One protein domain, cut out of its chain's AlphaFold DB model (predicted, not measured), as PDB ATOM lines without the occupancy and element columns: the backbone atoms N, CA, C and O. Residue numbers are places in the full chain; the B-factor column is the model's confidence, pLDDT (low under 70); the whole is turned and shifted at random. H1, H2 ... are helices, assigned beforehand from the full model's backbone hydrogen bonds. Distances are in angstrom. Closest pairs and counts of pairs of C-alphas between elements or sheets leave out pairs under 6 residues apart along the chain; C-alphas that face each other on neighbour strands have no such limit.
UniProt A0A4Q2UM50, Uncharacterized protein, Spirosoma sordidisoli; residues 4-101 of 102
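This is residues 4 to 101 of the 102 residues of an uncharacterized protein of Spirosoma sordidisoli (UniProt A0A4Q2UM50). The short H5 sits at the core, with H2 packed on it from one side and H3 from another, while H2 and H3 themselves stay just apart, and two long loops with no named element, residues 58 to 69 and 74 to 90, lead into and out of H5. H1 sits at one end of the longest axis beside the start of H2, H6 at the other end on H3, and the small H4 follows H3. The printed part has 98 residues with six named helices, H1 to H6 in chain order, and no named strand: all helix. It is compact, with a radius of gyration of the C-alphas of 13.4 A and spans of 40 by 32 by 25 A.

H1, residues 4 to 12, is close to but not clearly touching H2, residues 16 to 32; C-alphas of Leu 10 and Ala 17, the closest, are 5.9 A apart. They run opposite ways at a steep tilt of 48 degrees. H2 and H3, residues 39 to 51, are only just apart, 8.3 A at the closest C-alphas. H4, residues 53 to 57, is close to but not clearly touching H3, Lys 49 to Tyr 56 being the closest C-alphas at 6.3 A. H5, residues 70 to 73, touches H2, closest C-alphas Gly 23 and Glu 70 at 4.6 A, and H3, closest C-alphas Tyr 45 and Phe 72 at 5.7 A. H6, residues 91 to 100, touches H3 at residues 40 to 44 alone, closest C-alphas His 40 and Arg 91 at 5.8 A, the same way at a steep tilt of 44 degrees. Every O i to N i+4 pair is within hydrogen-bond range in H1, H2, H3, H4 and H6; H5 is too short for one.

H1 begins at C-alpha 4, (0.955, 28.655, 12.663). H2 measures 24.4 A and H3 18.4 A; H6 measures 14.5 A and ends at C-alpha 100, (-36.146, 38.677, -3.133).

The C-alphas of Arg 4 and Asp 99, the two farthest apart, are 41.9 A apart. The printed part has no cut; the links H4 to H5 and H5 to H6 are long. No printed residue is under 70 in pLDDT, and H1 has a mean of 78.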
ATOM      1  N   ARG A   4       0.300  29.683  13.491       74.44
ATOM      2  CA  ARG A   4       0.955  28.655  12.663       74.44
ATOM      3  C   ARG A   4       0.021  28.049  11.609       74.44
ATOM      4  O   ARG A   4       0.470  27.727  10.512       74.44
ATOM      5  N   GLN A   5      -1.262  27.889  11.930       76.19
ATOM      6  CA  GLN A   5      -2.265  27.364  10.996       76.19
ATOM      7  C   GLN A   5      -2.602  28.390   9.913       76.19
ATOM      8  O   GLN A   5      -2.701  28.020   8.745       76.19
ATOM      9  N   THR A   6      -2.690  29.673  10.276       74.88
ATOM     10  CA  THR A   6      -2.904  30.762   9.315       74.88
ATOM     11  C   THR A   6      -1.764  30.834   8.302       74.88
ATOM     12  O   THR A   6      -2.024  30.841   7.104       74.88
ATOM     13  N   ILE A   7      -0.504  30.790   8.750       77.94
ATOM     14  CA  ILE A   7       0.661  30.811   7.845       77.94
ATOM     15  C   ILE A   7       0.617  29.644   6.857       77.94
ATOM     16  O   ILE A   7       0.805  29.843   5.659       77.94
ATOM     17  N   ARG A   8       0.326  28.429   7.338       78.12
ATOM     18  CA  ARG A   8       0.246  27.246   6.472       78.12
ATOM     19  C   ARG A   8      -0.881  27.373   5.442       78.12
ATOM     20  O   ARG A   8      -0.672  27.054   4.277       78.12
ATOM     21  N   HIS A   9      -2.053  27.864   5.851       78.25
ATOM     22  CA  HIS A   9      -3.183  28.100   4.943       78.25
ATOM     23  C   HIS A   9      -2.836  29.126   3.860       78.25
ATOM     24  O   HIS A   9      -3.064  28.882   2.676       78.25
ATOM     25  N   LEU A  10      -2.226  30.243   4.259       79.00
ATOM     26  CA  LEU A  10      -1.814  31.309   3.345       79.00
ATOM     27  C   LEU A  10      -0.709  30.868   2.381       79.00
ATOM     28  O   LEU A  10      -0.694  31.319   1.241       79.00
ATOM     29  N   TRP A  11       0.164  29.946   2.792       78.81
ATOM     30  CA  TRP A  11       1.176  29.366   1.907       78.81
ATOM     31  C   TRP A  11       0.550  28.554   0.764       78.81
ATOM     32  O   TRP A  11       0.986  28.649  -0.379       78.81
ATOM     33  N   HIS A  12      -0.493  27.767   1.048       80.31
ATOM     34  CA  HIS A  12      -1.178  26.962   0.030       80.31
ATOM     35  C   HIS A  12      -2.167  27.769  -0.821       80.31
ATOM     36  O   HIS A  12      -2.435  27.400  -1.964       80.31
ATOM     37  N   LYS A  13      -2.728  28.856  -0.278       80.81
ATOM     38  CA  LYS A  13      -3.669  29.744  -0.971       80.81
ATOM     39  C   LYS A  13      -3.276  31.207  -0.760       80.81
ATOM     40  O   LYS A  13      -3.925  31.902   0.024       80.81
ATOM     41  N   PRO A  14      -2.269  31.717  -1.487       79.50
ATOM     42  CA  PRO A  14      -1.807  33.094  -1.309       79.50
ATOM     43  C   PRO A  14      -2.909  34.128  -1.584       79.50
ATOM     44  O   PRO A  14      -2.959  35.163  -0.926       79.50
ATOM     45  N   GLY A  15      -3.860  33.823  -2.477       78.06
ATOM     46  CA  GLY A  15      -5.023  34.682  -2.738       78.06
ATOM     47  C   GLY A  15      -5.952  34.878  -1.529       78.06
ATOM     48  O   GLY A  15      -6.622  35.903  -1.435       78.06
ATOM     49  N   ASP A  16      -5.955  33.954  -0.560       84.62
ATOM     50  CA  ASP A  16      -6.741  34.104   0.670       84.62
ATOM     51  C   ASP A  16      -6.141  35.135   1.641       84.62
ATOM     52  O   ASP A  16      -6.852  35.599   2.535       84.62
ATOM     53  N   ALA A  17      -4.879  35.545   1.451       88.06
ATOM     54  CA  ALA A  17      -4.236  36.568   2.279       88.06
ATOM     55  C   ALA A  17      -4.968  37.907   2.180       88.06
ATOM     56  O   ALA A  17      -5.191  38.571   3.192       88.06
ATOM     57  N   TRP A  18      -5.399  38.273   0.970       90.31
ATOM     58  CA  TRP A  18      -6.169  39.491   0.746       90.31
ATOM     59  C   TRP A  18      -7.480  39.483   1.537       90.31
ATOM     60  O   TRP A  18      -7.785  40.433   2.255       90.31
ATOM     61  N   TYR A  19      -8.230  38.381   1.463       91.81
ATOM     62  CA  TYR A  19      -9.500  38.234   2.174       91.81
ATOM     63  C   TYR A  19      -9.334  38.202   3.690       91.81
ATOM     64  O   TYR A  19     -10.192  38.724   4.401       91.81
ATOM     65  N   TYR A  20      -8.240  37.613   4.178       90.12
ATOM     66  CA  TYR A  20      -7.900  37.621   5.594       90.12
ATOM     67  C   TYR A  20      -7.752  39.060   6.108       90.12
ATOM     68  O   TYR A  20      -8.493  39.477   6.995       90.12
ATOM     69  N   TRP A  21      -6.882  39.854   5.476       91.19
ATOM     70  CA  TRP A  21      -6.673  41.251   5.860       91.19
ATOM     71  C   TRP A  21      -7.919  42.109   5.677       91.19
ATOM     72  O   TRP A  21      -8.241  42.928   6.533       91.19
ATOM     73  N   GLN A  22      -8.653  41.908   4.584       94.50
ATOM     74  CA  GLN A  22      -9.893  42.628   4.335       94.50
ATOM     75  C   GLN A  22     -10.926  42.395   5.446       94.50
ATOM     76  O   GLN A  22     -11.557  43.354   5.896       94.50
ATOM     77  N   GLY A  23     -11.103  41.142   5.875       94.25
ATOM     78  CA  GLY A  23     -12.007  40.782   6.963       94.25
ATOM     79  C   GLY A  23     -11.590  41.415   8.289       94.25
ATOM     80  O   GLY A  23     -12.409  42.069   8.930       94.25
ATOM     81  N   GLU A  24     -10.311  41.295   8.651       94.19
ATOM     82  CA  GLU A  24      -9.738  41.856   9.885       94.19
ATOM     83  C   GLU A  24      -9.871  43.389   9.930       94.19
ATOM     84  O   GLU A  24     -10.396  43.940  10.895       94.19
ATOM     85  N   ILE A  25      -9.491  44.096   8.857       94.50
ATOM     86  CA  ILE A  25      -9.577  45.566   8.780       94.50
ATOM     87  C   ILE A  25     -11.031  46.033   8.883       94.50
ATOM     88  O   ILE A  25     -11.336  46.966   9.628       94.50
ATOM     89  N   ARG A  26     -11.949  45.399   8.142       95.75
ATOM     90  CA  ARG A  26     -13.373  45.756   8.188       95.75
ATOM     91  C   ARG A  26     -13.983  45.426   9.546       95.75
ATOM     92  O   ARG A  26     -14.767  46.222  10.043       95.75
ATOM     93  N   TYR A  27     -13.621  44.308  10.167       95.19
ATOM     94  CA  TYR A  27     -14.117  43.963  11.495       95.19
ATOM     95  C   TYR A  27     -13.602  44.933  12.565       95.19
ATOM     96  O   TYR A  27     -14.386  45.442  13.364       95.19
ATOM     97  N   TRP A  28     -12.317  45.282  12.521       95.06
ATOM     98  CA  TRP A  28     -11.737  46.307  13.385       95.06
ATOM     99  C   TRP A  28     -12.443  47.659  13.213       95.06
ATOM    100  O   TRP A  28     -12.842  48.297  14.191       95.06
ATOM    101  N   LEU A  29     -12.691  48.066  11.962       95.25
ATOM    102  CA  LEU A  29     -13.436  49.283  11.652       95.25
ATOM    103  C   LEU A  29     -14.876  49.217  12.178       95.25
ATOM    104  O   LEU A  29     -15.385  50.212  12.690       95.25
ATOM    105  N   TYR A  30     -15.522  48.051  12.093       95.12
ATOM    106  CA  TYR A  30     -16.872  47.826  12.607       95.12
ATOM    107  C   TYR A  30     -16.937  48.003  14.124       95.12
ATOM    108  O   TYR A  30     -17.852  48.656  14.620       95.12
ATOM    109  N   GLN A  31     -15.950  47.471  14.850       94.00
ATOM    110  CA  GLN A  31     -15.870  47.585  16.305       94.00
ATOM    111  C   GLN A  31     -15.555  49.012  16.768       94.00
ATOM    112  O   GLN A  31     -16.100  49.464  17.773       94.00
ATOM    113  N   ARG A  32     -14.679  49.737  16.058       94.88
ATOM    114  CA  ARG A  32     -14.221  51.065  16.496       94.88
ATOM    115  C   ARG A  32     -15.112  52.204  16.010       94.88
ATOM    116  O   ARG A  32     -15.382  53.135  16.768       94.88
ATOM    117  N   CYS A  33     -15.528  52.155  14.749       94.00
ATOM    118  CA  CYS A  33     -16.252  53.221  14.063       94.00
ATOM    119  C   CYS A  33     -17.242  52.629  13.044       94.00
ATOM    120  O   CYS A  33     -17.043  52.773  11.832       94.00
ATOM    121  N   PRO A  34     -18.351  52.007  13.492       90.12
ATOM    122  CA  PRO A  34     -19.281  51.321  12.595       90.12
ATOM    123  C   PRO A  34     -19.834  52.241  11.499       90.12
ATOM    124  O   PRO A  34     -20.097  51.776  10.390       90.12
ATOM    125  N   ALA A  35     -19.965  53.546  11.771       92.06
ATOM    126  CA  ALA A  35     -20.414  54.564  10.818       92.06
ATOM    127  C   ALA A  35     -19.554  54.670   9.540       92.06
ATOM    128  O   ALA A  35     -20.076  55.069   8.505       92.06
ATOM    129  N   LEU A  36     -18.275  54.272   9.583       92.81
ATOM    130  CA  LEU A  36     -17.392  54.273   8.409       92.81
ATOM    131  C   LEU A  36     -17.665  53.097   7.458       92.81
ATOM    132  O   LEU A  36     -17.304  53.146   6.282       92.81
ATOM    133  N   ILE A  37     -18.338  52.047   7.936       94.56
ATOM    134  CA  ILE A  37     -18.757  50.934   7.088       94.56
ATOM    135  C   ILE A  37     -20.053  51.290   6.377       94.56
ATOM    136  O   ILE A  37     -21.062  51.637   6.996       94.56
ATOM    137  N   ARG A  38     -20.034  51.125   5.053       95.25
ATOM    138  CA  ARG A  38     -21.199  51.339   4.194       95.25
ATOM    139  C   ARG A  38     -22.388  50.489   4.685       95.25
ATOM    140  O   ARG A  38     -22.203  49.291   4.904       95.25
ATOM    141  N   PRO A  39     -23.615  51.042   4.770       95.12
ATOM    142  CA  PRO A  39     -24.767  50.329   5.334       95.12
ATOM    143  C   PRO A  39     -25.035  48.950   4.714       95.12
ATOM    144  O   PRO A  39     -25.230  47.988   5.448       95.12
ATOM    145  N   HIS A  40     -24.941  48.825   3.385       95.31
ATOM    146  CA  HIS A  40     -25.169  47.554   2.681       95.31
ATOM    147  C   HIS A  40     -24.144  46.461   3.020       95.31
ATOM    148  O   HIS A  40     -24.466  45.283   2.933       95.31
ATOM    149  N   ILE A  41     -22.916  46.821   3.407       96.75
ATOM    150  CA  ILE A  41     -21.899  45.850   3.842       96.75
ATOM    151  C   ILE A  41     -22.212  45.374   5.261       96.75
ATOM    152  O   ILE A  41     -22.073  44.194   5.570       96.75
ATOM    153  N   ARG A  42     -22.695  46.278   6.122       96.00
ATOM    154  CA  ARG A  42     -23.111  45.941   7.487       96.00
ATOM    155  C   ARG A  42     -24.308  44.992   7.493       96.00
ATOM    156  O   ARG A  42     -24.285  43.990   8.198       96.00
ATOM    157  N   THR A  43     -25.331  45.271   6.687       95.94
ATOM    158  CA  THR A  43     -26.508  44.395   6.588       95.94
ATOM    159  C   THR A  43     -26.152  43.029   6.008       95.94
ATOM    160  O   THR A  43     -26.641  42.019   6.505       95.94
ATOM    161  N   GLN A  44     -25.254  42.981   5.016       97.12
ATOM    162  CA  GLN A  44     -24.719  41.722   4.495       97.12
ATOM    163  C   GLN A  44     -23.970  40.923   5.553       97.12
ATOM    164  O   GLN A  44     -24.188  39.722   5.664       97.12
ATOM    165  N   TYR A  45     -23.113  41.571   6.341       96.75
ATOM    166  CA  TYR A  45     -22.397  40.920   7.435       96.75
ATOM    167  C   TYR A  45     -23.362  40.273   8.436       96.75
ATOM    168  O   TYR A  45     -23.232  39.085   8.722       96.75
ATOM    169  N   GLU A  46     -24.361  41.017   8.917       96.06
ATOM    170  CA  GLU A  46     -25.334  40.485   9.880       96.06
ATOM    171  C   GLU A  46     -26.163  39.343   9.275       96.06
ATOM    172  O   GLU A  46     -26.418  38.334   9.934       96.06
ATOM    173  N   TRP A  47     -26.540  39.450   7.997       96.25
ATOM    174  CA  TRP A  47     -27.231  38.374   7.286       96.25
ATOM    175  C   TRP A  47     -26.353  37.120   7.153       96.25
ATOM    176  O   TRP A  47     -26.796  36.015   7.470       96.25
ATOM    177  N   ARG A  48     -25.084  37.281   6.757       96.69
ATOM    178  CA  ARG A  48     -24.104  36.190   6.624       96.69
ATOM    179  C   ARG A  48     -23.844  35.499   7.955       96.69
ATOM    180  O   ARG A  48     -23.817  34.271   8.002       96.69
ATOM    181  N   LYS A  49     -23.691  36.285   9.023       96.44
ATOM    182  CA  LYS A  49     -23.524  35.811  10.396       96.44
ATOM    183  C   LYS A  49     -24.703  34.933  10.813       96.44
ATOM    184  O   LYS A  49     -24.479  33.778  11.152       96.44
ATOM    185  N   LYS A  50     -25.940  35.425  10.663       95.94
ATOM    186  CA  LYS A  50     -27.162  34.656  10.964       95.94
ATOM    187  C   LYS A  50     -27.272  33.381  10.127       95.94
ATOM    188  O   LYS A  50     -27.660  32.331  10.627       95.94
ATOM    189  N   ARG A  51     -26.927  33.447   8.838       94.88
ATOM    190  CA  ARG A  51     -27.013  32.292   7.931       94.88
ATOM    191  C   ARG A  51     -25.972  31.214   8.244       94.88
ATOM    192  O   ARG A  51     -26.218  30.037   7.991       94.88
ATOM    193  N   ALA A  52     -24.827  31.609   8.795       95.62
ATOM    194  CA  ALA A  52     -23.746  30.729   9.224       95.62
ATOM    195  C   ALA A  52     -23.593  30.701  10.757       95.62
ATOM    196  O   ALA A  52     -22.476  30.557  11.257       95.62
ATOM    197  N   GLU A  53     -24.704  30.797  11.495       96.31
ATOM    198  CA  GLU A  53     -24.721  30.894  12.961       96.31
ATOM    199  C   GLU A  53     -23.875  29.815  13.666       96.31
ATOM    200  O   GLU A  53     -23.091  30.172  14.545       96.31
ATOM    201  N   PRO A  54     -23.884  28.528  13.249       96.12
ATOM    202  CA  PRO A  54     -23.028  27.517  13.876       96.12
ATOM    203  C   PRO A  54     -21.527  27.824  13.754       96.12
ATOM    204  O   PRO A  54     -20.758  27.559  14.672       96.12
ATOM    205  N   CYS A  55     -21.096  28.415  12.634       95.94
ATOM    206  CA  CYS A  55     -19.707  28.840  12.435       95.94
ATOM    207  C   CYS A  55     -19.371  30.096  13.245       95.94
ATOM    208  O   CYS A  55     -18.217  30.295  13.614       95.94
ATOM    209  N   TYR A  56     -20.350  30.972  13.482       96.06
ATOM    210  CA  TYR A  56     -20.170  32.148  14.328       96.06
ATOM    211  C   TYR A  56     -20.000  31.744  15.798       96.06
ATOM    212  O   TYR A  56     -19.028  32.151  16.426       96.06
ATOM    213  N   GLN A  57     -20.885  30.887  16.314       96.25
ATOM    214  CA  GLN A  57     -20.845  30.413  17.703       96.25
ATOM    215  C   GLN A  57     -19.582  29.598  18.015       96.25
ATOM    216  O   GLN A  57     -19.048  29.675  19.115       96.25
ATOM    217  N   ASN A  58     -19.061  28.864  17.028       94.69
ATOM    218  CA  ASN A  58     -17.813  28.114  17.160       94.69
ATOM    219  C   ASN A  58     -16.546  29.002  17.141       94.69
ATOM    220  O   ASN A  58     -15.458  28.523  17.447       94.69
ATOM    221  N   GLY A  59     -16.643  30.276  16.735       93.62
ATOM    222  CA  GLY A  59     -15.488  31.177  16.564       93.62
ATOM    223  C   GLY A  59     -14.595  30.868  15.349       93.62
ATOM    224  O   GLY A  59     -13.646  31.597  15.047       93.62
ATOM    225  N   GLU A  60     -14.902  29.803  14.608       94.31
ATOM    226  CA  GLU A  60     -14.297  29.488  13.320       94.31
ATOM    227  C   GLU A  60     -15.264  28.721  12.414       94.31
ATOM    228  O   GLU A  60     -16.172  28.016  12.864       94.31
ATOM    229  N   CYS A  61     -15.059  28.853  11.103       93.25
ATOM    230  CA  CYS A  61     -15.835  28.128  10.111       93.25
ATOM    231  C   CYS A  61     -15.624  26.617  10.242       93.25
ATOM    232  O   CYS A  61     -14.503  26.135  10.140       93.25
ATOM    233  N   LEU A  62     -16.715  25.859  10.337       93.44
ATOM    234  CA  LEU A  62     -16.689  24.399  10.480       93.44
ATOM    235  C   LEU A  62     -16.161  23.644   9.243       93.44
ATOM    236  O   LEU A  62     -15.994  22.433   9.301       93.44
ATOM    237  N   VAL A  63     -15.949  24.334   8.114       91.19
ATOM    238  CA  VAL A  63     -15.490  23.728   6.849       91.19
ATOM    239  C   VAL A  63     -14.052  24.116   6.527       91.19
ATOM    240  O   VAL A  63     -13.230  23.257   6.234       91.19
ATOM    241  N   CYS A  64     -13.740  25.414   6.537       87.75
ATOM    242  CA  CYS A  64     -12.410  25.908   6.172       87.75
ATOM    243  C   CYS A  64     -11.562  26.357   7.367       87.75
ATOM    244  O   CYS A  64     -10.432  26.792   7.168       87.75
ATOM    245  N   HIS A  65     -12.104  26.302   8.589       89.62
ATOM    246  CA  HIS A  65     -11.447  26.703   9.838       89.62
ATOM    247  C   HIS A  65     -10.978  28.165   9.900       89.62
ATOM    248  O   HIS A  65     -10.301  28.561  10.846       89.62
ATOM    249  N   CYS A  66     -11.342  29.004   8.923       89.19
ATOM    250  CA  CYS A  66     -11.079  30.436   8.998       89.19
ATOM    251  C   CYS A  66     -11.830  31.048  10.188       89.19
ATOM    252  O   CYS A  66     -12.975  30.680  10.465       89.19
ATOM    253  N   ARG A  67     -11.191  32.012  10.852       91.81
ATOM    254  CA  ARG A  67     -11.741  32.695  12.023       91.81
ATOM    255  C   ARG A  67     -13.035  33.443  11.690       91.81
ATOM    256  O   ARG A  67     -13.146  34.084  10.641       91.81
ATOM    257  N   THR A  68     -14.013  33.330  12.575       92.38
ATOM    258  CA  THR A  68     -15.219  34.156  12.579       92.38
ATOM    259  C   THR A  68     -15.143  35.075  13.803       92.38
ATOM    260  O   THR A  68     -14.597  34.677  14.833       92.38
ATOM    261  N   PRO A  69     -15.671  36.309  13.730       94.62
ATOM    262  CA  PRO A  69     -16.564  36.851  12.701       94.62
ATOM    263  C   PRO A  69     -15.901  37.505  11.476       94.62
ATOM    264  O   PRO A  69     -16.618  37.874  10.546       94.62
ATOM    265  N   GLU A  70     -14.581  37.664  11.445       94.62
ATOM    266  CA  GLU A  70     -13.854  38.457  10.440       94.62
ATOM    267  C   GLU A  70     -14.079  37.934   9.014       94.62
ATOM    268  O   GLU A  70     -14.278  38.715   8.080       94.62
ATOM    269  N   LEU A  71     -14.160  36.608   8.850       94.69
ATOM    270  CA  LEU A  71     -14.466  35.960   7.573       94.69
ATOM    271  C   LEU A  71     -15.764  36.479   6.929       94.69
ATOM    272  O   LEU A  71     -15.835  36.585   5.706       94.69
ATOM    273  N   PHE A  72     -16.783  36.834   7.715       96.44
ATOM    274  CA  PHE A  72     -18.062  37.298   7.168       96.44
ATOM    275  C   PHE A  72     -17.968  38.686   6.517       96.44
ATOM    276  O   PHE A  72     -18.816  39.025   5.689       96.44
ATOM    277  N   PHE A  73     -16.929  39.463   6.839       96.69
ATOM    278  CA  PHE A  73     -16.631  40.747   6.205       96.69
ATOM    279  C   PHE A  73     -15.801  40.633   4.921       96.69
ATOM    280  O   PHE A  73     -15.693  41.627   4.197       96.69
ATOM    281  N   ALA A  74     -15.226  39.467   4.620       95.62
ATOM    282  CA  ALA A  74     -14.455  39.256   3.400       95.62
ATOM    283  C   ALA A  74     -15.358  39.181   2.156       95.62
ATOM    284  O   ALA A  74     -16.494  38.709   2.223       95.62
ATOM    285  N   ASP A  75     -14.847  39.595   0.995       95.81
ATOM    286  CA  ASP A  75     -15.627  39.610  -0.249       95.81
ATOM    287  C   ASP A  75     -15.915  38.207  -0.805       95.81
ATOM    288  O   ASP A  75     -16.826  38.028  -1.614       95.81
ATOM    289  N   LYS A  76     -15.194  37.186  -0.331       93.94
ATOM    290  CA  LYS A  76     -15.373  35.801  -0.773       93.94
ATOM    291  C   LYS A  76     -16.669  35.158  -0.263       93.94
ATOM    292  O   LYS A  76     -17.246  35.573   0.744       93.94
ATOM    293  N   SER A  77     -17.117  34.126  -0.974       95.19
ATOM    294  CA  SER A  77     -18.230  33.264  -0.570       95.19
ATOM    295  C   SER A  77     -17.796  32.207   0.452       95.19
ATOM    296  O   SER A  77     -16.606  31.989   0.703       95.19
ATOM    297  N   CYS A  78     -18.776  31.525   1.046       94.31
ATOM    298  CA  CYS A  78     -18.522  30.358   1.883       94.31
ATOM    299  C   CYS A  78     -17.878  29.227   1.056       94.31
ATOM    300  O   CYS A  78     -18.339  28.927  -0.040       94.31
ATOM    301  N   ALA A  79     -16.858  28.556   1.604       90.75
ATOM    302  CA  ALA A  79     -16.159  27.456   0.926       90.75
ATOM    303  C   ALA A  79     -16.951  26.130   0.878       90.75
ATOM    304  O   ALA A  79     -16.520  25.186   0.219       90.75
ATOM    305  N   LYS A  80     -18.079  26.032   1.595       92.25
ATOM    306  CA  LYS A  80     -18.962  24.856   1.565       92.25
ATOM    307  C   LYS A  80     -19.633  24.726   0.191       92.25
ATOM    308  O   LYS A  80     -19.927  25.735  -0.440       92.25
ATOM    309  N   SER A  81     -19.939  23.499  -0.231       89.81
ATOM    310  CA  SER A  81     -20.806  23.226  -1.382       89.81
ATOM    311  C   SER A  81     -22.078  22.487  -0.921       89.81
ATOM    312  O   SER A  81     -21.947  21.384  -0.385       89.81
ATOM    313  N   PRO A  82     -23.289  23.073  -1.053       90.00
ATOM    314  CA  PRO A  82     -23.553  24.448  -1.491       90.00
ATOM    315  C   PRO A  82     -23.094  25.499  -0.453       90.00
ATOM    316  O   PRO A  82     -23.049  25.200   0.749       90.00
ATOM    317  N   PRO A  83     -22.753  26.731  -0.885       93.75
ATOM    318  CA  PRO A  83     -22.254  27.774   0.010       93.75
ATOM    319  C   PRO A  83     -23.349  28.277   0.951       93.75
ATOM    320  O   PRO A  83     -24.481  28.520   0.540       93.75
ATOM    321  N   CYS A  84     -23.004  28.494   2.225       94.31
ATOM    322  CA  CYS A  84     -23.939  29.060   3.206       94.31
ATOM    323  C   CYS A  84     -24.337  30.502   2.862       94.31
ATOM    324  O   CYS A  84     -25.459  30.913   3.133       94.31
ATOM    325  N   TYR A  85     -23.409  31.265   2.283       94.50
ATOM    326  CA  TYR A  85     -23.607  32.641   1.848       94.50
ATOM    327  C   TYR A  85     -22.802  32.926   0.566       94.50
ATOM    328  O   TYR A  85     -21.729  32.336   0.378       94.50
ATOM    329  N   PRO A  86     -23.295  33.826  -0.308       95.62
ATOM    330  CA  PRO A  86     -22.637  34.191  -1.563       95.62
ATOM    331  C   PRO A  86     -21.471  35.168  -1.341       95.62
ATOM    332  O   PRO A  86     -21.183  35.553  -0.207       95.62
ATOM    333  N   VAL A  87     -20.803  35.579  -2.425       96.56
ATOM    334  CA  VAL A  87     -19.803  36.669  -2.429       96.56
ATOM    335  C   VAL A  87     -20.404  37.995  -1.952       96.56
ATOM    336  O   VAL A  87     -21.626  38.134  -1.878       96.56
ATOM    337  N   MET A  88     -19.557  38.941  -1.538       96.38
ATOM    338  CA  MET A  88     -20.039  40.221  -1.014       96.38
ATOM    339  C   MET A  88     -20.517  41.057  -2.190       96.38
ATOM    340  O   MET A  88     -19.781  41.277  -3.149       96.38
ATOM    341  N   MET A  89     -21.757  41.503  -2.102       97.19
ATOM    342  CA  MET A  89     -22.452  42.223  -3.150       97.19
ATOM    343  C   MET A  89     -22.217  43.723  -3.033       97.19
ATOM    344  O   MET A  89     -22.092  44.283  -1.935       97.19
ATOM    345  N   ASN A  90     -22.238  44.402  -4.176       96.81
ATOM    346  CA  ASN A  90     -22.344  45.851  -4.206       96.81
ATOM    347  C   ASN A  90     -23.739  46.312  -3.734       96.81
ATOM    348  O   ASN A  90     -24.631  45.517  -3.440       96.81
ATOM    349  N   ARG A  91     -23.944  47.631  -3.639       95.94
ATOM    350  CA  ARG A  91     -25.198  48.205  -3.126       95.94
ATOM    351  C   ARG A  91     -26.437  47.748  -3.909       95.94
ATOM    352  O   ARG A  91     -27.448  47.445  -3.282       95.94
ATOM    353  N   ASN A  92     -26.376  47.757  -5.239       95.94
ATOM    354  CA  ASN A  92     -27.534  47.472  -6.089       95.94
ATOM    355  C   ASN A  92     -27.848  45.977  -6.086       95.94
ATOM    356  O   ASN A  92     -29.001  45.593  -5.929       95.94
ATOM    357  N   GLU A  93     -26.810  45.149  -6.179       96.50
ATOM    358  CA  GLU A  93     -26.919  43.697  -6.040       96.50
ATOM    359  C   GLU A  93     -27.526  43.314  -4.691       96.50
ATOM    360  O   GLU A  93     -28.473  42.536  -4.651       96.50
ATOM    361  N   TRP A  94     -27.039  43.908  -3.595       96.25
ATOM    362  CA  TRP A  94     -27.564  43.612  -2.266       96.25
ATOM    363  C   TRP A  94     -29.022  44.024  -2.113       96.25
ATOM    364  O   TRP A  94     -29.789  43.270  -1.531       96.25
ATOM    365  N   ARG A  95     -29.405  45.190  -2.642       94.62
ATOM    366  CA  ARG A  95     -30.796  45.649  -2.618       94.62
ATOM    367  C   ARG A  95     -31.711  44.655  -3.332       94.62
ATOM    368  O   ARG A  95     -32.668  44.178  -2.740       94.62
ATOM    369  N   ASN A  96     -31.363  44.289  -4.565       94.44
ATOM    370  CA  ASN A  96     -32.147  43.330  -5.341       94.44
ATOM    371  C   ASN A  96     -32.206  41.968  -4.636       94.44
ATOM    372  O   ASN A  96     -33.265  41.356  -4.558       94.44
ATOM    373  N   TYR A  97     -31.083  41.508  -4.079       92.69
ATOM    374  CA  TYR A  97     -31.031  40.256  -3.334       92.69
ATOM    375  C   TYR A  97     -31.915  40.302  -2.086       92.69
ATOM    376  O   TYR A  97     -32.738  39.410  -1.905       92.69
ATOM    377  N   SER A  98     -31.803  41.336  -1.249       86.88
ATOM    378  CA  SER A  98     -32.585  41.441  -0.015       86.88
ATOM    379  C   SER A  98     -34.086  41.520  -0.269       86.88
ATOM    380  O   SER A  98     -34.840  40.944   0.507       86.88
ATOM    381  N   ASP A  99     -34.508  42.161  -1.362       84.19
ATOM    382  CA  ASP A  99     -35.923  42.287  -1.727       84.19
ATOM    383  C   ASP A  99     -36.524  40.933  -2.157       84.19
ATOM    384  O   ASP A  99     -37.697  40.671  -1.917       84.19
ATOM    385  N   THR A 100     -35.715  40.037  -2.737       82.75
ATOM    386  CA  THR A 100     -36.146  38.677  -3.133       82.75
ATOM    387  C   THR A 100     -36.162  37.647  -2.002       82.75
ATOM    388  O   THR A 100     -36.626  36.529  -2.206       82.75
ATOM    389  N   GLN A 101     -35.595  37.974  -0.838       70.75
ATOM    390  CA  GLN A 101     -35.532  37.074   0.324       70.75
ATOM    391  C   GLN A 101     -36.664  37.338   1.340       70.75
ATOM    392  O   GLN A 101     -36.638  36.741   2.418       70.75
TER     393      GLN A 101